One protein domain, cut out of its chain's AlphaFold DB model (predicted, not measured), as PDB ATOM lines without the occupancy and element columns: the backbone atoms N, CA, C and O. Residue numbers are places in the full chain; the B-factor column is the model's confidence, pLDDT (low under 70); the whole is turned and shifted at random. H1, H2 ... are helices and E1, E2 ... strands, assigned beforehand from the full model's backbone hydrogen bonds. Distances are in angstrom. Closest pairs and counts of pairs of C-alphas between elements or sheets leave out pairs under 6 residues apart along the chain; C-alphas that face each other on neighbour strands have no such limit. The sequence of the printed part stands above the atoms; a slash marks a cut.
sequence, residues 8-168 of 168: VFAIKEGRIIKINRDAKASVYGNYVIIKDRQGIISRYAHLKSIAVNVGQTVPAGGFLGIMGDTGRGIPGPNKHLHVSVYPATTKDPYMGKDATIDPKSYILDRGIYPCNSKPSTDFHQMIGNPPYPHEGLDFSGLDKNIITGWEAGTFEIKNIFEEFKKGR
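What this domain is: This is residues 8 to 168 of the 168 residues of a protein of Treponema denticola (strain ATCC 35405 / DSM 14222 / CIP 103919 / JCM 8153 / KCTC 15104) (UniProt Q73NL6). Little regular structure: a strongly twisted sheet of six strands, with H1 standing over E5, H2 at the rim and long loops between. The printed part has 161 residues, in the order E1 E2 E3 E4 E5 H1 E6 H2; 57 are in named elements, class mixed. The antiparallel sheet branches at E3. It is compact, radius of gyration of the C-alphas 14.6 A, spanning 38 by 35 by 29 A.

How they stand to each other: E1, residues 14 to 20, E2, 30 to 35, E3, 41 to 50, and E4, 63 to 67, form a meander, successive antiparallel hairpins; N 17 and O 33, 2.9 A, N 42 and O 34, 2.8 A, and N 48 and O 66, 2.8 A, are within hydrogen-bond range. E3 bends by 117 degrees at residue 47. E5, residues 80 to 86, is antiparallel to E3, N 86 and O 41 at 2.8 A, and to E6, residues 137 to 140, N 139 and O 81 at 2.8 A. H1, residues 103 to 110, stands up from the sheet; its closest C-alphas to E5 are Pro 103 and Val 85, 5.5 A. H2, residues 157 to 166, not on the sheet, only just touches H1, with 3 pairs of C-alphas within 8 A, closest Leu 108 and Ile 157, 6.5 A. Both helices have every O i to N i+4 pair within hydrogen-bond range.

Where its parts are: E1 begins at C-alpha 14 (141.109, 187.185, 186.135). E5 measures 19.9 A, H2 14.7 A, ending at C-alpha 166 (155.950, 157.956, 182.121).

The domain as a whole: The printed part has no cut. The link from H1 to E6 is long, 26 residues. Of the printed residues, 41 are under pLDDT 70, among them 120 to 134.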
ATOM      1  N   VAL A   8     152.906 182.367 176.814       95.06
ATOM      2  CA  VAL A   8     152.405 182.203 178.180       95.06
ATOM      3  C   VAL A   8     150.976 182.714 178.249       95.06
ATOM      4  O   VAL A   8     150.668 183.813 177.777       95.06
ATOM      5  N   PHE A   9     150.104 181.913 178.846       94.56
ATOM      6  CA  PHE A   9     148.666 182.116 178.850       94.56
ATOM      7  C   PHE A   9     148.095 182.005 180.262       94.56
ATOM      8  O   PHE A   9     148.584 181.245 181.096       94.56
ATOM      9  N   ALA A  10     147.037 182.768 180.526       94.69
ATOM     10  CA  ALA A  10     146.345 182.738 181.804       94.69
ATOM     11  C   ALA A  10     145.677 181.374 182.025       94.69
ATOM     12  O   ALA A  10     144.873 180.934 181.207       94.69
ATOM     13  N   ILE A  11     145.945 180.740 183.167       93.12
ATOM     14  CA  ILE A  11     145.303 179.481 183.578       93.12
ATOM     15  C   ILE A  11     143.790 179.672 183.712       93.12
ATOM     16  O   ILE A  11     143.014 178.761 183.444       93.12
ATOM     17  N   LYS A  12     143.356 180.868 184.115       93.25
ATOM     18  CA  LYS A  12     141.953 181.196 184.345       93.25
ATOM     19  C   LYS A  12     141.685 182.663 184.047       93.25
ATOM     20  O   LYS A  12     142.614 183.468 183.999       93.25
ATOM     21  N   GLU A  13     140.413 183.000 183.868       95.50
ATOM     22  CA  GLU A  13     140.001 184.396 183.801       95.50
ATOM     23  C   GLU A  13     140.360 185.120 185.103       95.50
ATOM     24  O   GLU A  13     140.126 184.607 186.199       95.50
ATOM     25  N   GLY A  14     140.881 186.336 184.981       97.00
ATOM     26  CA  GLY A  14     141.109 187.185 186.135       97.00
ATOM     27  C   GLY A  14     141.624 188.566 185.779       97.00
ATOM     28  O   GLY A  14     141.906 188.884 184.623       97.00
ATOM     29  N   ARG A  15     141.746 189.400 186.810       98.00
ATOM     30  CA  ARG A  15     142.289 190.753 186.711       98.00
ATOM     31  C   ARG A  15     143.786 190.725 186.987       98.00
ATOM     32  O   ARG A  15     144.223 190.143 187.980       98.00
ATOM     33  N   ILE A  16     144.572 191.393 186.150       97.81
ATOM     34  CA  ILE A  16     145.990 191.629 186.407       97.81
ATOM     35  C   ILE A  16     146.105 192.581 187.598       97.81
ATOM     36  O   ILE A  16     145.700 193.741 187.514       97.81
ATOM     37  N   ILE A  17     146.658 192.102 188.707       95.75
ATOM     38  CA  ILE A  17     146.811 192.896 189.934       95.75
ATOM     39  C   ILE A  17     148.230 193.425 190.120       95.75
ATOM     40  O   ILE A  17     148.426 194.400 190.839       95.75
ATOM     41  N   LYS A  18     149.221 192.812 189.462       94.69
ATOM     42  CA  LYS A  18     150.610 193.265 189.526       94.69
ATOM     43  C   LYS A  18     151.413 192.806 188.320       94.69
ATOM     44  O   LYS A  18     151.166 191.738 187.766       94.69
ATOM     45  N   ILE A  19     152.395 193.619 187.952       96.25
ATOM     46  CA  ILE A  19     153.407 193.303 186.950       96.25
ATOM     47  C   ILE A  19     154.762 193.760 187.490       96.25
ATOM     48  O   ILE A  19     154.852 194.839 188.076       96.25
ATOM     49  N   ASN A  20     155.807 192.974 187.249       95.62
ATOM     50  CA  ASN A  20     157.185 193.452 187.302       95.62
ATOM     51  C   ASN A  20     157.795 193.397 185.903       95.62
ATOM     52  O   ASN A  20     157.715 192.363 185.245       95.62
ATOM     53  N   ARG A  21     158.391 194.508 185.463       95.50
ATOM     54  CA  ARG A  21     159.120 194.612 184.185       95.50
ATOM     55  C   ARG A  21     160.624 194.811 184.374       95.50
ATOM     56  O   ARG A  21     161.341 194.989 183.395       95.50
ATOM     57  N   ASP A  22     161.093 194.805 185.619       93.81
ATOM     58  CA  ASP A  22     162.517 194.784 185.904       93.81
ATOM     59  C   ASP A  22     162.996 193.328 185.961       93.81
ATOM     60  O   ASP A  22     162.772 192.604 186.936       93.81
ATOM     61  N   ALA A  23     163.685 192.921 184.896       90.81
ATOM     62  CA  ALA A  23     164.203 191.574 184.703       90.81
ATOM     63  C   ALA A  23     165.205 191.116 185.783       90.81
ATOM     64  O   ALA A  23     165.498 189.921 185.849       90.81
ATOM     65  N   LYS A  24     165.747 192.024 186.610       87.88
ATOM     66  CA  LYS A  24     166.777 191.726 187.621       87.88
ATOM     67  C   LYS A  24     166.386 192.116 189.051       87.88
ATOM     68  O   LYS A  24     167.014 191.623 189.989       87.88
ATOM     69  N   ALA A  25     165.351 192.935 189.251       84.81
ATOM     70  CA  ALA A  25     164.915 193.360 190.590       84.81
ATOM     71  C   ALA A  25     164.475 192.201 191.501       84.81
ATOM     72  O   ALA A  25     164.543 192.298 192.727       84.81
ATOM     73  N   SER A  26     164.029 191.089 190.919       85.38
ATOM     74  CA  SER A  26     163.500 189.934 191.642       85.38
ATOM     75  C   SER A  26     164.109 188.630 191.135       85.38
ATOM     76  O   SER A  26     164.515 188.535 189.976       85.38
ATOM     77  N   VAL A  27     164.107 187.600 191.983       85.44
ATOM     78  CA  VAL A  27     164.387 186.217 191.562       85.44
ATOM     79  C   VAL A  27     163.406 185.753 190.480       85.44
ATOM     80  O   VAL A  27     163.809 185.029 189.585       85.44
ATOM     81  N   TYR A  28     162.170 186.270 190.471       88.62
ATOM     82  CA  TYR A  28     161.143 185.949 189.469       88.62
ATOM     83  C   TYR A  28     161.296 186.692 188.134       88.62
ATOM     84  O   TYR A  28     160.518 186.450 187.212       88.62
ATOM     85  N   GLY A  29     162.236 187.639 188.037       92.62
ATOM     86  CA  GLY A  29     162.435 188.444 186.833       92.62
ATOM     87  C   GLY A  29     161.176 189.201 186.426       92.62
ATOM     88  O   GLY A  29     160.466 189.745 187.275       92.62
ATOM     89  N   ASN A  30     160.877 189.217 185.131       95.88
ATOM     90  CA  ASN A  30     159.613 189.754 184.649       95.88
ATOM     91  C   ASN A  30     158.478 188.790 184.985       95.88
ATOM     92  O   ASN A  30     158.542 187.605 184.651       95.88
ATOM     93  N   TYR A  31     157.408 189.305 185.581       96.12
ATOM     94  CA  TYR A  31     156.254 188.478 185.908       96.12
ATOM     95  C   TYR A  31     154.935 189.231 185.857       96.12
ATOM     96  O   TYR A  31     154.874 190.458 185.975       96.12
ATOM     97  N   VAL A  32     153.866 188.448 185.747       97.62
ATOM     98  CA  VAL A  32     152.471 188.886 185.820       97.62
ATOM     99  C   VAL A  32     151.794 188.170 186.982       97.62
ATOM    100  O   VAL A  32     151.998 186.974 187.172       97.62
ATOM    101  N   ILE A  33     150.980 188.895 187.750       95.62
ATOM    102  CA  ILE A  33     150.124 188.332 188.798       95.62
ATOM    103  C   ILE A  33     148.661 188.587 188.444       95.62
ATOM    104  O   ILE A  33     148.253 189.733 188.227       95.62
ATOM    105  N   ILE A  34     147.872 187.516 188.433       96.12
ATOM    106  CA  ILE A  34     146.443 187.513 188.118       96.12
ATOM    107  C   ILE A  34     145.662 187.101 189.357       96.12
ATOM    108  O   ILE A  34     146.001 186.096 189.977       96.12
ATOM    109  N   LYS A  35     144.601 187.841 189.680       95.12
ATOM    110  CA  LYS A  35     143.603 187.456 190.680       95.12
ATOM    111  C   LYS A  35     142.302 187.072 189.984       95.12
ATOM    112  O   LYS A  35     141.754 187.878 189.229       95.12
ATOM    113  N   ASP A  36     141.827 185.856 190.218       94.75
ATOM    114  CA  ASP A  36     140.561 185.379 189.659       94.75
ATOM    115  C   ASP A  36     139.344 185.879 190.462       94.75
ATOM    116  O   ASP A  36     139.474 186.593 191.463       94.75
ATOM    117  N   ARG A  37     138.136 185.510 190.019       93.31
ATOM    118  CA  ARG A  37     136.876 185.913 190.672       93.31
ATOM    119  C   ARG A  37     136.680 185.304 192.063       93.31
ATOM    120  O   ARG A  37     135.974 185.890 192.875       93.31
ATOM    121  N   GLN A  38     137.286 184.148 192.341       92.12
ATOM    122  CA  GLN A  38     137.285 183.530 193.669       92.12
ATOM    123  C   GLN A  38     138.368 184.117 194.587       92.12
ATOM    124  O   GLN A  38     138.458 183.745 195.753       92.12
ATOM    125  N   GLY A  39     139.185 185.038 194.078       91.75
ATOM    126  CA  GLY A  39     140.274 185.669 194.802       91.75
ATOM    127  C   GLY A  39     141.576 184.874 194.802       91.75
ATOM    128  O   GLY A  39     142.536 185.355 195.398       91.75
ATOM    129  N   ILE A  40     141.633 183.724 194.121       91.62
ATOM    130  CA  ILE A  40     142.855 182.933 193.931       91.62
ATOM    131  C   ILE A  40     143.842 183.748 193.105       91.62
ATOM    132  O   ILE A  40     143.470 184.404 192.127       91.62
ATOM    133  N   ILE A  41     145.113 183.695 193.493       92.56
ATOM    134  CA  ILE A  41     146.179 184.442 192.833       92.56
ATOM    135  C   ILE A  41     147.085 183.468 192.085       92.56
ATOM    136  O   ILE A  41     147.498 182.457 192.640       92.56
ATOM    137  N   SER A  42     147.428 183.784 190.837       93.56
ATOM    138  CA  SER A  42     148.419 183.046 190.045       93.56
ATOM    139  C   SER A  42     149.519 183.981 189.551       93.56
ATOM    140  O   SER A  42     149.240 185.103 189.120       93.56
ATOM    141  N   ARG A  43     150.773 183.528 189.626       93.94
ATOM    142  CA  ARG A  43     151.963 184.251 189.163       93.94
ATOM    143  C   ARG A  43     152.594 183.512 187.989       93.94
ATOM    144  O   ARG A  43     152.711 182.297 188.039       93.94
ATOM    145  N   TYR A  44     153.032 184.266 186.985       95.81
ATOM    146  CA  TYR A  44     153.697 183.780 185.772       95.81
ATOM    147  C   TYR A  44     155.033 184.502 185.654       95.81
ATOM    148  O   TYR A  44     155.034 185.707 185.400       95.81
ATOM    149  N   ALA A  45     156.137 183.804 185.903       93.94
ATOM    150  CA  ALA A  45     157.457 184.399 186.092       93.94
ATOM    151  C   ALA A  45     158.478 184.005 185.016       93.94
ATOM    152  O   ALA A  45     158.198 183.179 184.146       93.94
ATOM    153  N   HIS A  46     159.648 184.645 185.085       93.75
ATOM    154  CA  HIS A  46     160.767 184.511 184.150       93.75
ATOM    155  C   HIS A  46     160.430 184.921 182.712       93.75
ATOM    156  O   HIS A  46     161.026 184.445 181.753       93.75
ATOM    157  N   LEU A  47     159.481 185.840 182.518       96.00
ATOM    158  CA  LEU A  47     159.039 186.233 181.179       96.00
ATOM    159  C   LEU A  47     160.129 187.009 180.421       96.00
ATOM    160  O   LEU A  47     160.870 187.816 180.984       96.00
ATOM    161  N   LYS A  48     160.201 186.827 179.103       95.19
ATOM    162  CA  LYS A  48     160.983 187.690 178.209       95.19
ATOM    163  C   LYS A  48     160.243 188.998 177.947       95.19
ATOM    164  O   LYS A  48     160.850 190.065 177.958       95.19
ATOM    165  N   SER A  49     158.936 188.914 177.714       95.81
ATOM    166  CA  SER A  49     158.074 190.064 177.441       95.81
ATOM    167  C   SER A  49     156.702 189.886 178.079       95.81
ATOM    168  O   SER A  49     156.250 188.766 178.312       95.81
ATOM    169  N   ILE A  50     156.042 191.010 178.363       98.19
ATOM    170  CA  ILE A  50     154.713 191.073 178.975       98.19
ATOM    171  C   ILE A  50     153.799 191.868 178.043       98.19
ATOM    172  O   ILE A  50     154.107 193.011 177.714       98.19
ATOM    173  N   ALA A  51     152.679 191.266 177.652       97.50
ATOM    174  CA  ALA A  51     151.715 191.808 176.691       97.50
ATOM    175  C   ALA A  51     150.466 192.426 177.348       97.50
ATOM    176  O   ALA A  51     149.557 192.874 176.655       97.50
ATOM    177  N   VAL A  52     150.404 192.435 178.681       98.25
ATOM    178  CA  VAL A  52     149.249 192.906 179.461       98.25
ATOM    179  C   VAL A  52     149.619 194.070 180.376       98.25
ATOM    180  O   VAL A  52     150.799 194.337 180.616       98.25
ATOM    181  N   ASN A  53     148.607 194.751 180.914       98.25
ATOM    182  CA  ASN A  53     148.765 195.857 181.860       98.25
ATOM    183  C   ASN A  53     148.027 195.608 183.180       98.25
ATOM    184  O   ASN A  53     147.035 194.885 183.229       98.25
ATOM    185  N   VAL A  54     148.508 196.227 184.263       98.19
ATOM    186  CA  VAL A  54     147.818 196.193 185.562       98.19
ATOM    187  C   VAL A  54     146.412 196.774 185.403       98.19
ATOM    188  O   VAL A  54     146.223 197.790 184.742       98.19
ATOM    189  N   GLY A  55     145.423 196.112 186.000       98.06
ATOM    190  CA  GLY A  55     144.010 196.473 185.906       98.06
ATOM    191  C   GLY A  55     143.260 195.829 184.739       98.06
ATOM    192  O   GLY A  55     142.032 195.796 184.776       98.06
ATOM    193  N   GLN A  56     143.963 195.270 183.751       98.50
ATOM    194  CA  GLN A  56     143.349 194.535 182.645       98.50
ATOM    195  C   GLN A  56     142.685 193.247 183.149       98.50
ATOM    196  O   GLN A  56     143.246 192.548 183.991       98.50
ATOM    197  N   THR A  57     141.517 192.901 182.612       98.31
ATOM    198  CA  THR A  57     140.925 191.565 182.775       98.31
ATOM    199  C   THR A  57     141.287 190.718 181.563       98.31
ATOM    200  O   THR A  57     141.152 191.173 180.428       98.31
ATOM    201  N   VAL A  58     141.755 189.494 181.794       96.62
ATOM    202  CA  VAL A  58     142.071 188.526 180.738       96.62
ATOM    203  C   VAL A  58     141.163 187.306 180.866       96.62
ATOM    204  O   VAL A  58     140.888 186.897 181.994       96.62
ATOM    205  N   PRO A  59     140.698 186.714 179.752       94.94
ATOM    206  CA  PRO A  59     139.977 185.447 179.786       94.94
ATOM    207  C   PRO A  59     140.922 184.293 180.144       94.94
ATOM    208  O   PRO A  59     142.145 184.417 180.028       94.94
ATOM    209  N   ALA A  60     140.356 183.142 180.509       91.88
ATOM    210  CA  ALA A  60     141.121 181.899 180.562       91.88
ATOM    211  C   ALA A  60     141.757 181.627 179.182       91.88
ATOM    212  O   ALA A  60     141.137 181.853 178.142       91.88
ATOM    213  N   GLY A  61     143.026 181.222 179.166       91.31
ATOM    214  CA  GLY A  61     143.824 181.080 177.949       91.31
ATOM    215  C   GLY A  61     144.242 182.410 177.312       91.31
ATOM    216  O   GLY A  61     144.819 182.401 176.227       91.31
ATOM    217  N   GLY A  62     143.960 183.560 177.937       93.38
ATOM    218  CA  GLY A  62     144.392 184.886 177.488       93.38
ATOM    219  C   GLY A  62     145.916 184.998 177.410       93.38
ATOM    220  O   GLY A  62     146.605 184.548 178.319       93.38
ATOM    221  N   PHE A  63     146.444 185.578 176.330       94.38
ATOM    222  CA  PHE A  63     147.887 185.740 176.140       94.38
ATOM    223  C   PHE A  63     148.458 186.771 177.119       94.38
ATOM    224  O   PHE A  63     147.939 187.882 177.228       94.38
ATOM    225  N   LEU A  64     149.521 186.396 177.829       97.25
ATOM    226  CA  LEU A  64     150.169 187.221 178.852       97.25
ATOM    227  C   LEU A  64     151.522 187.757 178.399       97.25
ATOM    228  O   LEU A  64     151.940 188.825 178.851       97.25
ATOM    229  N   GLY A  65     152.210 187.026 177.526       96.06
ATOM    230  CA  GLY A  65     153.562 187.348 177.097       96.06
ATOM    231  C   GLY A  65     154.332 186.126 176.618       96.06
ATOM    232  O   GLY A  65     153.754 185.079 176.328       96.06
ATOM    233  N   ILE A  66     155.651 186.273 176.545       95.19
ATOM    234  CA  ILE A  66     156.567 185.243 176.045       95.19
ATOM    235  C   ILE A  66     157.475 184.780 177.183       95.19
ATOM    236  O   ILE A  66     158.018 185.611 177.913       95.19
ATOM    237  N   MET A  67     157.657 183.465 177.321       93.75
ATOM    238  CA  MET A  67     158.603 182.853 178.260       93.75
ATOM    239  C   MET A  67     160.025 183.360 178.000       93.75
ATOM    240  O   MET A  67     160.422 183.618 176.861       93.75
ATOM    241  N   GLY A  68     160.815 183.486 179.055       92.19
ATOM    242  CA  GLY A  68     162.194 183.933 178.974       92.19
ATOM    243  C   GLY A  68     163.064 183.272 180.026       92.19
ATOM    244  O   GLY A  68     162.737 182.224 180.570       92.19
ATOM    245  N   ASP A  69     164.196 183.912 180.262       91.25
ATOM    246  CA  ASP A  69     165.271 183.538 181.177       91.25
ATOM    247  C   ASP A  69     165.585 184.707 182.133       91.25
ATOM    248  O   ASP A  69     166.711 184.879 182.596       91.25
ATOM    249  N   THR A  70     164.590 185.559 182.416       92.81
ATOM    250  CA  THR A  70     164.768 186.705 183.319       92.81
ATOM    251  C   THR A  70     164.685 186.277 184.779       92.81
ATOM    252  O   THR A  70     163.987 185.329 185.112       92.81
ATOM    253  N   GLY A  71     165.356 186.999 185.675       89.06
ATOM    254  CA  GLY A  71     165.385 186.692 187.103       89.06
ATOM    255  C   GLY A  71     166.791 186.735 187.672       89.06
ATOM    256  O   GLY A  71     167.766 186.311 187.048       89.06
ATOM    257  N   ARG A  72     166.916 187.275 188.883       83.81
ATOM    258  CA  ARG A  72     168.197 187.297 189.587       83.81
ATOM    259  C   ARG A  72     168.611 185.871 189.942       83.81
ATOM    260  O   ARG A  72     167.893 185.190 190.664       83.81
ATOM    261  N   GLY A  73     169.800 185.470 189.498       74.00
ATOM    262  CA  GLY A  73     170.360 184.153 189.802       74.00
ATOM    263  C   GLY A  73     169.933 183.044 188.841       74.00
ATOM    264  O   GLY A  73     170.319 181.908 189.077       74.00
ATOM    265  N   ILE A  74     169.203 183.356 187.761       71.81
ATOM    266  CA  ILE A  74     168.969 182.423 186.651       71.81
ATOM    267  C   ILE A  74     170.251 182.384 185.787       71.81
ATOM    268  O   ILE A  74     170.615 183.405 185.199       71.81
ATOM    269  N   PRO A  75     170.999 181.266 185.749       60.66
ATOM    270  CA  PRO A  75     172.237 181.130 185.001       60.66
ATOM    271  C   PRO A  75     171.949 180.790 183.538       60.66
ATOM    272  O   PRO A  75     171.237 179.835 183.234       60.66
ATOM    273  N   GLY A  76     172.578 181.538 182.631       60.25
ATOM    274  CA  GLY A  76     172.579 181.242 181.198       60.25
ATOM    275  C   GLY A  76     171.187 181.230 180.545       60.25
ATOM    276  O   GLY A  76     170.191 181.575 181.176       60.25
ATOM    277  N   PRO A  77     171.092 180.869 179.254       64.38
ATOM    278  CA  PRO A  77     169.847 180.948 178.490       64.38
ATOM    279  C   PRO A  77     168.873 179.794 178.813       64.38
ATOM    280  O   PRO A  77     168.394 179.108 177.909       64.38
ATOM    281  N   ASN A  78     168.548 179.590 180.091       76.06
ATOM    282  CA  ASN A  78     167.626 178.559 180.564       76.06
ATOM    283  C   ASN A  78     166.205 179.105 180.626       76.06
ATOM    284  O   ASN A  78     165.674 179.440 181.689       76.06
ATOM    285  N   LYS A  79     165.583 179.204 179.449       86.50
ATOM    286  CA  LYS A  79     164.194 179.647 179.359       86.50
ATOM    287  C   LYS A  79     163.302 178.670 180.095       86.50
ATOM    288  O   LYS A  79     163.403 177.462 179.883       86.50
ATOM    289  N   HIS A  80     162.436 179.196 180.940       90.19
ATOM    290  CA  HIS A  80     161.391 178.427 181.587       90.19
ATOM    291  C   HIS A  80     160.276 179.355 182.049       90.19
ATOM    292  O   HIS A  80     160.452 180.566 182.156       90.19
ATOM    293  N   LEU A  81     159.105 178.780 182.289       92.12
ATOM    294  CA  LEU A  81     158.007 179.468 182.950       92.12
ATOM    295  C   LEU A  81     157.893 178.901 184.354       92.12
ATOM    296  O   LEU A  81     157.700 177.698 184.498       92.12
ATOM    297  N   HIS A  82     157.936 179.774 185.354       90.94
ATOM    298  CA  HIS A  82     157.579 179.421 186.721       90.94
ATOM    299  C   HIS A  82     156.154 179.880 187.024       90.94
ATOM    300  O   HIS A  82     155.813 181.052 186.813       90.94
ATOM    301  N   VAL A  83     155.329 178.958 187.523       91.12
ATOM    302  CA  VAL A  83     153.950 179.226 187.936       91.12
ATOM    303  C   VAL A  83     153.764 178.930 189.415       91.12
ATOM    304  O   VAL A  83     153.912 177.791 189.847       91.12
ATOM    305  N   SER A  84     153.309 179.931 190.162       89.44
ATOM    306  CA  SER A  84     152.854 179.765 191.550       89.44
ATOM    307  C   SER A  84     151.367 180.078 191.644       89.44
ATOM    308  O   SER A  84     150.876 180.979 190.955       89.44
ATOM    309  N   VAL A  85     150.651 179.372 192.520       89.19
ATOM    310  CA  VAL A  85     149.232 179.624 192.797       89.19
ATOM    311  C   VAL A  85     149.035 179.755 194.300       89.19
ATOM    312  O   VAL A  85     149.599 178.985 195.068       89.19
ATOM    313  N   TYR A  86     148.233 180.726 194.721       88.75
ATOM    314  CA  TYR A  86     148.004 181.071 196.119       88.75
ATOM    315  C   TYR A  86     146.502 181.081 196.431       88.75
ATOM    316  O   TYR A  86     145.711 181.527 195.589       88.75
ATOM    317  N   PRO A  87     146.085 180.641 197.631       88.50
ATOM    318  CA  PRO A  87     144.695 180.688 198.050       88.50
ATOM    319  C   PRO A  87     144.199 182.135 198.185       88.50
ATOM    320  O   PRO A  87     144.971 183.080 198.334       88.50
ATOM    321  N   ALA A  88     142.877 182.312 198.191       86.62
ATOM    322  CA  ALA A  88     142.248 183.630 198.285       86.62
ATOM    323  C   ALA A  88     142.516 184.352 199.618       86.62
ATOM    324  O   ALA A  88     142.353 185.566 199.717       86.62
ATOM    325  N   THR A  89     142.936 183.600 200.637       82.12
ATOM    326  CA  THR A  89     143.326 184.099 201.960       82.12
ATOM    327  C   THR A  89     144.718 184.732 201.980       82.12
ATOM    328  O   THR A  89     145.082 185.360 202.977       82.12
ATOM    329  N   THR A  90     145.500 184.603 200.905       78.06
ATOM    330  CA  THR A  90     146.842 185.181 200.816       78.06
ATOM    331  C   THR A  90     146.772 186.703 200.812       78.06
ATOM    332  O   THR A  90     146.292 187.326 199.864       78.06
ATOM    333  N   LYS A  91     147.273 187.309 201.896       68.06
ATOM    334  CA  LYS A  91     147.359 188.769 202.053       68.06
ATOM    335  C   LYS A  91     148.439 189.378 201.165       68.06
ATOM    336  O   LYS A  91     148.252 190.480 200.660       68.06
ATOM    337  N   ASP A  92     149.535 188.648 200.963       66.50
ATOM    338  CA  ASP A  92     150.635 189.060 200.104       66.50
ATOM    339  C   ASP A  92     151.202 187.857 199.316       66.50
ATOM    340  O   ASP A  92     151.719 186.921 199.932       66.50
ATOM    341  N   PRO A  93     151.134 187.857 197.967       60.44
ATOM    342  CA  PRO A  93     151.738 186.817 197.128       60.44
ATOM    343  C   PRO A  93     153.284 186.796 197.152       60.44
ATOM    344  O   PRO A  93     153.882 186.019 196.408       60.44
ATOM    345  N   TYR A  94     153.944 187.634 197.963       58.62
ATOM    346  CA  TYR A  94     155.380 187.537 198.270       58.62
ATOM    347  C   TYR A  94     155.713 186.676 199.493       58.62
ATOM    348  O   TYR A  94     156.897 186.458 199.756       58.62
ATOM    349  N   MET A  95     154.727 186.193 200.256       52.91
ATOM    350  CA  MET A  95     155.022 185.306 201.384       52.91
ATOM    351  C   MET A  95     155.358 183.901 200.873       52.91
ATOM    352  O   MET A  95     154.620 183.340 200.066       52.91
ATOM    353  N   GLY A  96     156.510 183.389 201.314       53.06
ATOM    354  CA  GLY A  96     157.175 182.220 200.735       53.06
ATOM    355  C   GLY A  96     156.395 180.900 200.787       53.06
ATOM    356  O   GLY A  96     155.333 180.806 201.395       53.06
ATOM    357  N   LYS A  97     156.978 179.884 200.142       54.69
ATOM    358  CA  LYS A  97     156.600 178.466 199.952       54.69
ATOM    359  C   LYS A  97     155.323 177.903 200.584       54.69
ATOM    360  O   LYS A  97     154.541 177.271 199.875       54.69
ATOM    361  N   ASP A  98     155.083 178.131 201.870       57.16
ATOM    362  CA  ASP A  98     153.971 177.547 202.626       57.16
ATOM    363  C   ASP A  98     152.623 178.243 202.327       57.16
ATOM    364  O   ASP A  98     151.570 177.790 202.771       57.16
ATOM    365  N   ALA A  99     152.637 179.328 201.542       64.31
ATOM    366  CA  ALA A  99     151.444 180.048 201.101       64.31
ATOM    367  C   ALA A  99     150.855 179.544 199.768       64.31
ATOM    368  O   ALA A  99     149.850 180.095 199.317       64.31
ATOM    369  N   THR A 100     151.463 178.555 199.104       73.25
ATOM    370  CA  THR A 100     151.005 178.099 197.778       73.25
ATOM    371  C   THR A 100     150.027 176.925 197.847       73.25
ATOM    372  O   THR A 100     150.131 176.056 198.708       73.25
ATOM    373  N   ILE A 101     149.066 176.888 196.919       82.19
ATOM    374  CA  ILE A 101     148.345 175.656 196.569       82.19
ATOM    375  C   ILE A 101     149.093 174.963 195.430       82.19
ATOM    376  O   ILE A 101     149.687 175.647 194.598       82.19
ATOM    377  N   ASP A 102     149.030 173.628 195.363       81.50
ATOM    378  CA  ASP A 102     149.672 172.855 194.292       81.50
ATOM    379  C   ASP A 102     149.184 173.328 192.903       81.50
ATOM    380  O   ASP A 102     148.023 173.076 192.541       81.50
ATOM    381  N   PRO A 103     150.044 173.984 192.093       82.88
ATOM    382  CA  PRO A 103     149.646 174.480 190.782       82.88
ATOM    383  C   PRO A 103     149.232 173.363 189.832       82.88
ATOM    384  O   PRO A 103     148.379 173.588 188.977       82.88
ATOM    385  N   LYS A 104     149.795 172.156 189.975       80.56
ATOM    386  CA  LYS A 104     149.431 171.017 189.130       80.56
ATOM    387  C   LYS A 104     147.980 170.622 189.372       80.56
ATOM    388  O   LYS A 104     147.203 170.562 188.421       80.56
ATOM    389  N   SER A 105     147.619 170.384 190.632       78.88
ATOM    390  CA  SER A 105     146.234 170.113 191.031       78.88
ATOM    391  C   SER A 105     145.294 171.236 190.592       78.88
ATOM    392  O   SER A 105     144.230 170.961 190.044       78.88
ATOM    393  N   TYR A 106     145.707 172.498 190.745       83.38
ATOM    394  CA  TYR A 106     144.901 173.642 190.321       83.38
ATOM    395  C   TYR A 106     144.648 173.678 188.804       83.38
ATOM    396  O   TYR A 106     143.516 173.899 188.371       83.38
ATOM    397  N   ILE A 107     145.683 173.429 187.995       84.50
ATOM    398  CA  ILE A 107     145.577 173.377 186.532       84.50
ATOM    399  C   ILE A 107     144.705 172.190 186.097       84.50
ATOM    400  O   ILE A 107     143.844 172.363 185.241       84.50
ATOM    401  N   LEU A 108     144.888 171.008 186.696       80.00
ATOM    402  CA  LEU A 108     144.133 169.794 186.355       80.00
ATOM    403  C   LEU A 108     142.644 169.868 186.722       80.00
ATOM    404  O   LEU A 108     141.828 169.287 186.009       80.00
ATOM    405  N   ASP A 109     142.301 170.531 187.829       78.00
ATOM    406  CA  ASP A 109     140.927 170.592 188.343       78.00
ATOM    407  C   ASP A 109     140.123 171.756 187.739       78.00
ATOM    408  O   ASP A 109     138.917 171.641 187.532       78.00
ATOM    409  N   ARG A 110     140.761 172.914 187.484       71.31
ATOM    410  CA  ARG A 110     140.032 174.185 187.254       71.31
ATOM    411  C   ARG A 110     140.660 175.122 186.229       71.31
ATOM    412  O   ARG A 110     140.244 176.282 186.150       71.31
ATOM    413  N   GLY A 111     141.685 174.675 185.511       76.81
ATOM    414  CA  GLY A 111     142.551 175.556 184.744       76.81
ATOM    415  C   GLY A 111     142.758 175.153 183.293       76.81
ATOM    416  O   GLY A 111     142.474 174.040 182.865       76.81
ATOM    417  N   ILE A 112     143.301 176.105 182.548       84.69
ATOM    418  CA  ILE A 112     143.922 175.908 181.246       84.69
ATOM    419  C   ILE A 112     145.426 175.717 181.443       84.69
ATOM    420  O   ILE A 112     146.041 176.303 182.337       84.69
ATOM    421  N   TYR A 113     146.030 174.897 180.590       87.75
ATOM    422  CA  TYR A 113     147.471 174.701 180.573       87.75
ATOM    423  C   TYR A 113     148.185 176.020 180.192       87.75
ATOM    424  O   TYR A 113     147.785 176.667 179.224       87.75
ATOM    425  N   PRO A 114     149.210 176.476 180.935       90.94
ATOM    426  CA  PRO A 114     149.680 177.862 180.829       90.94
ATOM    427  C   PRO A 114     150.655 178.130 179.676       90.94
ATOM    428  O   PRO A 114     150.943 179.290 179.389       90.94
ATOM    429  N   CYS A 115     151.206 177.103 179.028       90.38
ATOM    430  CA  CYS A 115     152.150 177.266 177.920       90.38
ATOM    431  C   CYS A 115     152.210 176.007 177.054       90.38
ATOM    432  O   CYS A 115     151.800 174.937 177.482       90.38
ATOM    433  N   ASN A 116     152.780 176.099 175.859       86.81
ATOM    434  CA  ASN A 116     152.907 174.965 174.942       86.81
ATOM    435  C   ASN A 116     154.126 174.067 175.227       86.81
ATOM    436  O   ASN A 116     154.722 173.530 174.296       86.81
ATOM    437  N   SER A 117     154.528 173.916 176.488       85.62
ATOM    438  CA  SER A 117     155.699 173.120 176.859       85.62
ATOM    439  C   SER A 117     155.422 172.159 178.004       85.62
ATOM    440  O   SER A 117     154.558 172.396 178.852       85.62
ATOM    441  N   LYS A 118     156.165 171.056 178.037       81.75
ATOM    442  CA  LYS A 118     156.065 170.049 179.094       81.75
ATOM    443  C   LYS A 118     156.463 170.637 180.458       81.75
ATOM    444  O   LYS A 118     157.372 171.480 180.520       81.75
ATOM    445  N   PRO A 119     155.824 170.186 181.556       79.81
ATOM    446  CA  PRO A 119     156.302 170.507 182.890       79.81
ATOM    447  C   PRO A 119     157.722 169.959 183.036       79.81
ATOM    448  O   PRO A 119     158.085 168.974 182.393       79.81
ATOM    449  N   SER A 120     158.533 170.589 183.870       69.69
ATOM    450  CA  SER A 120     159.867 170.108 184.198       69.69
ATOM    451  C   SER A 120     159.964 169.862 185.688       69.69
ATOM    452  O   SER A 120     159.496 170.644 186.508       69.69
ATOM    453  N   THR A 121     160.604 168.758 186.035       56.88
ATOM    454  CA  THR A 121     161.042 168.457 187.403       56.88
ATOM    455  C   THR A 121     162.531 168.195 187.476       56.88
ATOM    456  O   THR A 121     163.059 167.913 188.548       56.88
ATOM    457  N   ASP A 122     163.192 168.192 186.322       55.38
ATOM    458  CA  ASP A 122     164.625 168.040 186.252       55.38
ATOM    459  C   ASP A 122     165.240 169.426 186.392       55.38
ATOM    460  O   ASP A 122     165.380 170.186 185.431       55.38
ATOM    461  N   PHE A 123     165.566 169.749 187.638       47.34
ATOM    462  CA  PHE A 123     166.256 170.974 187.988       47.34
ATOM    463  C   PHE A 123     167.610 171.063 187.266       47.34
ATOM    464  O   PHE A 123     168.028 172.165 186.961       47.34
ATOM    465  N   HIS A 124     168.255 169.959 186.851       43.84
ATOM    466  CA  HIS A 124     169.520 170.008 186.097       43.84
ATOM    467  C   HIS A 124     169.346 170.481 184.646       43.84
ATOM    468  O   HIS A 124     170.296 170.986 184.051       43.84
ATOM    469  N   GLN A 125     168.131 170.405 184.088       46.66
ATOM    470  CA  GLN A 125     167.780 171.094 182.837       46.66
ATOM    471  C   GLN A 125     167.490 172.591 183.043       46.66
ATOM    472  O   GLN A 125     167.224 173.290 182.067       46.66
ATOM    473  N   MET A 126     167.501 173.086 184.287       50.12
ATOM    474  CA  MET A 126     167.033 174.428 184.641       50.12
ATOM    475  C   MET A 126     168.067 175.253 185.435       50.12
ATOM    476  O   MET A 126     168.216 176.435 185.146       50.12
ATOM    477  N   ILE A 127     168.826 174.678 186.377       42.78
ATOM    478  CA  ILE A 127     169.801 175.351 187.250       42.78
ATOM    479  C   ILE A 127     170.650 174.337 188.059       42.78
ATOM    480  O   ILE A 127     170.129 173.347 188.562       42.78
ATOM    481  N   GLY A 128     171.938 174.621 188.298       31.77
ATOM    482  CA  GLY A 128     172.714 173.989 189.381       31.77
ATOM    483  C   GLY A 128     172.224 174.420 190.783       31.77
ATOM    484  O   GLY A 128     171.866 175.576 190.976       31.77
ATOM    485  N   ASN A 129     172.201 173.466 191.724       33.59
ATOM    486  CA  ASN A 129     171.520 173.386 193.046       33.59
ATOM    487  C   ASN A 129     171.911 174.451 194.127       33.59
ATOM    488  O   ASN A 129     173.008 175.001 194.015       33.59
ATOM    489  N   PRO A 130     171.106 174.730 195.201       36.78
ATOM    490  CA  PRO A 130     170.880 173.824 196.359       36.78
ATOM    491  C   PRO A 130     169.390 173.820 196.879       36.78
ATOM    492  O   PRO A 130     168.525 174.424 196.246       36.78
ATOM    493  N   PRO A 131     169.031 173.126 197.989       38.88
ATOM    494  CA  PRO A 131     167.717 172.518 198.240       38.88
ATOM    495  C   PRO A 131     166.667 173.521 198.742       38.88
ATOM    496  O   PRO A 131     166.399 173.619 199.939       38.88
ATOM    497  N   TYR A 132     166.037 174.269 197.844       39.06
ATOM    498  CA  TYR A 132     164.870 175.068 198.210       39.06
ATOM    499  C   TYR A 132     163.590 174.283 197.918       39.06
ATOM    500  O   TYR A 132     163.441 173.755 196.815       39.06
ATOM    501  N   PRO A 133     162.635 174.206 198.861       45.75
ATOM    502  CA  PRO A 133     161.282 173.794 198.526       45.75
ATOM    503  C   PRO A 133     160.735 174.838 197.546       45.75
ATOM    504  O   PRO A 133     160.457 175.972 197.938       45.75
ATOM    505  N   HIS A 134     160.698 174.500 196.257       58.16
ATOM    506  CA  HIS A 134     160.316 175.441 195.213       58.16
ATOM    507  C   HIS A 134     158.805 175.667 195.237       58.16
ATOM    508  O   HIS A 134     158.017 174.721 195.221       58.16
ATOM    509  N   GLU A 135     158.396 176.930 195.290       71.81
ATOM    510  CA  GLU A 135     156.998 177.335 195.409       71.81
ATOM    511  C   GLU A 135     156.310 177.413 194.044       71.81
ATOM    512  O   GLU A 135     155.978 178.484 193.541       71.81
ATOM    513  N   GLY A 136     156.102 176.276 193.389       80.62
ATOM    514  CA  GLY A 136     155.372 176.289 192.129       80.62
ATOM    515  C   GLY A 136     155.603 175.090 191.229       80.62
ATOM    516  O   GLY A 136     156.098 174.047 191.647       80.62
ATOM    517  N   LEU A 137     155.223 175.274 189.968       84.19
ATOM    518  CA  LEU A 137     155.427 174.333 188.880       84.19
ATOM    519  C   LEU A 137     156.176 175.027 187.745       84.19
ATOM    520  O   LEU A 137     155.754 176.090 187.280       84.19
ATOM    521  N   ASP A 138     157.245 174.387 187.279       86.88
ATOM    522  CA  ASP A 138     158.073 174.899 186.195       86.88
ATOM    523  C   ASP A 138     157.770 174.201 184.872       86.88
ATOM    524  O   ASP A 138     157.479 173.004 184.822       86.88
ATOM    525  N   PHE A 139     157.880 174.950 183.778       87.94
ATOM    526  CA  PHE A 139     157.714 174.460 182.412       87.94
ATOM    527  C   PHE A 139     158.954 174.790 181.594       87.94
ATOM    528  O   PHE A 139     159.462 175.910 181.643       87.94
ATOM    529  N   SER A 140     159.453 173.816 180.838       85.75
ATOM    530  CA  SER A 140     160.728 173.939 180.128       85.75
ATOM    531  C   SER A 140     160.641 174.889 178.931       85.75
ATOM    532  O   SER A 140     159.676 174.863 178.182       85.75
ATOM    533  N   GLY A 141     161.669 175.687 178.674       86.00
ATOM    534  CA  GLY A 141     161.810 176.442 177.425       86.00
ATOM    535  C   GLY A 141     162.613 175.714 176.346       86.00
ATOM    536  O   GLY A 141     162.914 176.316 175.318       86.00
ATOM    537  N   LEU A 142     162.988 174.447 176.552       85.12
ATOM    538  CA  LEU A 142     163.753 173.675 175.569       85.12
ATOM    539  C   LEU A 142     162.873 173.266 174.385       85.12
ATOM    540  O   LEU A 142     161.780 172.738 174.572       85.12
ATOM    541  N   ASP A 143     163.393 173.413 173.167       84.12
ATOM    542  CA  ASP A 143     162.659 173.103 171.932       84.12
ATOM    543  C   ASP A 143     162.144 171.659 171.880       84.12
ATOM    544  O   ASP A 143     161.008 171.424 171.478       84.12
ATOM    545  N   LYS A 144     162.928 170.697 172.383       83.12
ATOM    546  CA  LYS A 144     162.534 169.278 172.480       83.12
ATOM    547  C   LYS A 144     161.308 169.023 173.372       83.12
ATOM    548  O   LYS A 144     160.711 167.954 173.300       83.12
ATOM    549  N   ASN A 145     160.969 169.977 174.240       83.88
ATOM    550  CA  ASN A 145     159.869 169.880 175.197       83.88
ATOM    551  C   ASN A 145     158.617 170.642 174.740       83.88
ATOM    552  O   ASN A 145     157.601 170.599 175.436       83.88
ATOM    553  N   ILE A 146     158.666 171.299 173.577       84.25
ATOM    554  CA  ILE A 146     157.505 171.963 172.986       84.25
ATOM    555  C   ILE A 146     156.491 170.922 172.514       84.25
ATOM    556  O   ILE A 146     156.828 169.949 171.841       84.25
ATOM    557  N   ILE A 147     155.230 171.149 172.865       80.62
ATOM    558  CA  ILE A 147     154.086 170.332 172.471       80.62
ATOM    559  C   ILE A 147     153.557 170.888 171.145       80.62
ATOM    560  O   ILE A 147     153.046 172.010 171.079       80.62
ATOM    561  N   THR A 148     153.710 170.118 170.071       77.81
ATOM    562  CA  THR A 148     153.184 170.461 168.745       77.81
ATOM    563  C   THR A 148     151.670 170.247 168.688       77.81
ATOM    564  O   THR A 148     151.121 169.411 169.400       77.81
ATOM    565  N   GLY A 149     150.965 171.041 167.871       74.50
ATOM    566  CA  GLY A 149     149.498 170.960 167.760       74.50
ATOM    567  C   GLY A 149     148.735 171.441 169.001       74.50
ATOM    568  O   GLY A 149     147.537 171.204 169.116       74.50
ATOM    569  N   TRP A 150     149.415 172.111 169.935       73.25
ATOM    570  CA  TRP A 150     148.796 172.612 171.152       73.25
ATOM    571  C   TRP A 150     147.882 173.811 170.888       73.25
ATOM    572  O   TRP A 150     148.247 174.780 170.219       73.25
ATOM    573  N   GLU A 151     146.715 173.781 171.519       70.38
ATOM    574  CA  GLU A 151     145.839 174.929 171.672       70.38
ATOM    575  C   GLU A 151     145.402 175.014 173.135       70.38
ATOM    576  O   GLU A 151     144.878 174.052 173.699       70.38
ATOM    577  N   ALA A 152     145.593 176.187 173.743       61.53
ATOM    578  CA  ALA A 152     145.378 176.412 175.173       61.53
ATOM    579  C   ALA A 152     144.023 175.907 175.701       61.53
ATOM    580  O   ALA A 152     143.942 175.436 176.827       61.53
ATOM    581  N   GLY A 153     142.963 175.988 174.895       60.84
ATOM    582  CA  GLY A 153     141.614 175.600 175.309       60.84
ATOM    583  C   GLY A 153     141.177 174.179 174.945       60.84
ATOM    584  O   GLY A 153     140.094 173.796 175.371       60.84
ATOM    585  N   THR A 154     141.940 173.422 174.148       61.56
ATOM    586  CA  THR A 154     141.460 172.144 173.573       61.56
ATOM    587  C   THR A 154     142.346 170.940 173.882       61.56
ATOM    588  O   THR A 154     141.896 169.808 173.728       61.56
ATOM    589  N   PHE A 155     143.580 171.138 174.357       62.56
ATOM    590  CA  PHE A 155     144.460 170.014 174.678       62.56
ATOM    591  C   PHE A 155     144.078 169.353 176.015       62.56
ATOM    592  O   PHE A 155     143.947 170.032 177.037       62.56
ATOM    593  N   GLU A 156     143.956 168.021 176.043       67.31
ATOM    594  CA  GLU A 156     143.681 167.274 177.274       67.31
ATOM    595  C   GLU A 156     144.881 167.329 178.233       67.31
ATOM    596  O   GLU A 156     145.833 166.553 178.151       67.31
ATOM    597  N   ILE A 157     144.809 168.252 179.192       67.88
ATOM    598  CA  ILE A 157     145.824 168.509 180.226       67.88
ATOM    599  C   ILE A 157     146.257 167.225 180.952       67.88
ATOM    600  O   ILE A 157     147.435 167.051 181.273       67.88
ATOM    601  N   LYS A 158     145.311 166.310 181.196       67.25
ATOM    602  CA  LYS A 158     145.568 165.024 181.860       67.25
ATOM    603  C   LYS A 158     146.605 164.197 181.100       67.25
ATOM    604  O   LYS A 158     147.533 163.699 181.729       67.25
ATOM    605  N   ASN A 159     146.520 164.135 179.771       71.62
ATOM    606  CA  ASN A 159     147.462 163.367 178.957       71.62
ATOM    607  C   ASN A 159     148.874 163.957 179.035       71.62
ATOM    608  O   ASN A 159     149.826 163.200 179.195       71.62
ATOM    609  N   ILE A 160     149.014 165.290 179.061       70.69
ATOM    610  CA  ILE A 160     150.321 165.952 179.233       70.69
ATOM    611  C   ILE A 160     150.981 165.526 180.552       70.69
ATOM    612  O   ILE A 160     152.160 165.172 180.583       70.69
ATOM    613  N   PHE A 161     150.231 165.552 181.659       70.69
ATOM    614  CA  PHE A 161     150.782 165.188 182.966       70.69
ATOM    615  C   PHE A 161     150.996 163.678 183.139       70.69
ATOM    616  O   PHE A 161     151.892 163.297 183.891       70.69
ATOM    617  N   GLU A 162     150.213 162.821 182.481       69.00
ATOM    618  CA  GLU A 162     150.434 161.369 182.478       69.00
ATOM    619  C   GLU A 162     151.643 160.974 181.619       69.00
ATOM    620  O   GLU A 162     152.480 160.190 182.065       69.00
ATOM    621  N   GLU A 163     151.811 161.561 180.433       65.06
ATOM    622  CA  GLU A 163     153.033 161.404 179.632       65.06
ATOM    623  C   GLU A 163     154.268 161.868 180.403       65.06
ATOM    624  O   GLU A 163     155.300 161.196 180.401       65.06
ATOM    625  N   PHE A 164     154.148 162.980 181.131       62.53
ATOM    626  CA  PHE A 164     155.210 163.476 181.995       62.53
ATOM    627  C   PHE A 164     155.595 162.490 183.111       62.53
ATOM    628  O   PHE A 164     156.770 162.391 183.461       62.53
ATOM    629  N   LYS A 165     154.638 161.734 183.669       59.28
ATOM    630  CA  LYS A 165     154.933 160.688 184.665       59.28
ATOM    631  C   LYS A 165     155.666 159.490 184.060       59.28
ATOM    632  O   LYS A 165     156.480 158.898 184.754       59.28
ATOM    633  N   LYS A 166     155.371 159.130 182.805       57.47
ATOM    634  CA  LYS A 166     155.950 157.956 182.121       57.47
ATOM    635  C   LYS A 166     157.406 158.154 181.683       57.47
ATOM    636  O   LYS A 166     158.096 157.171 181.452       57.47
ATOM    637  N   GLY A 167     157.859 159.400 181.531       50.91
ATOM    638  CA  GLY A 167     159.227 159.750 181.124       50.91
ATOM    639  C   GLY A 167     160.232 159.889 182.274       50.91
ATOM    640  O   GLY A 167     161.224 160.597 182.106       50.91
ATOM    641  N   ARG A 168     159.945 159.293 183.436       46.12
ATOM    642  CA  ARG A 168     160.770 159.308 184.652       46.12
ATOM    643  C   ARG A 168     161.093 157.896 185.098       46.12
ATOM    644  O   ARG A 168     160.177 157.050 185.013       46.12
TER     645      ARG A 168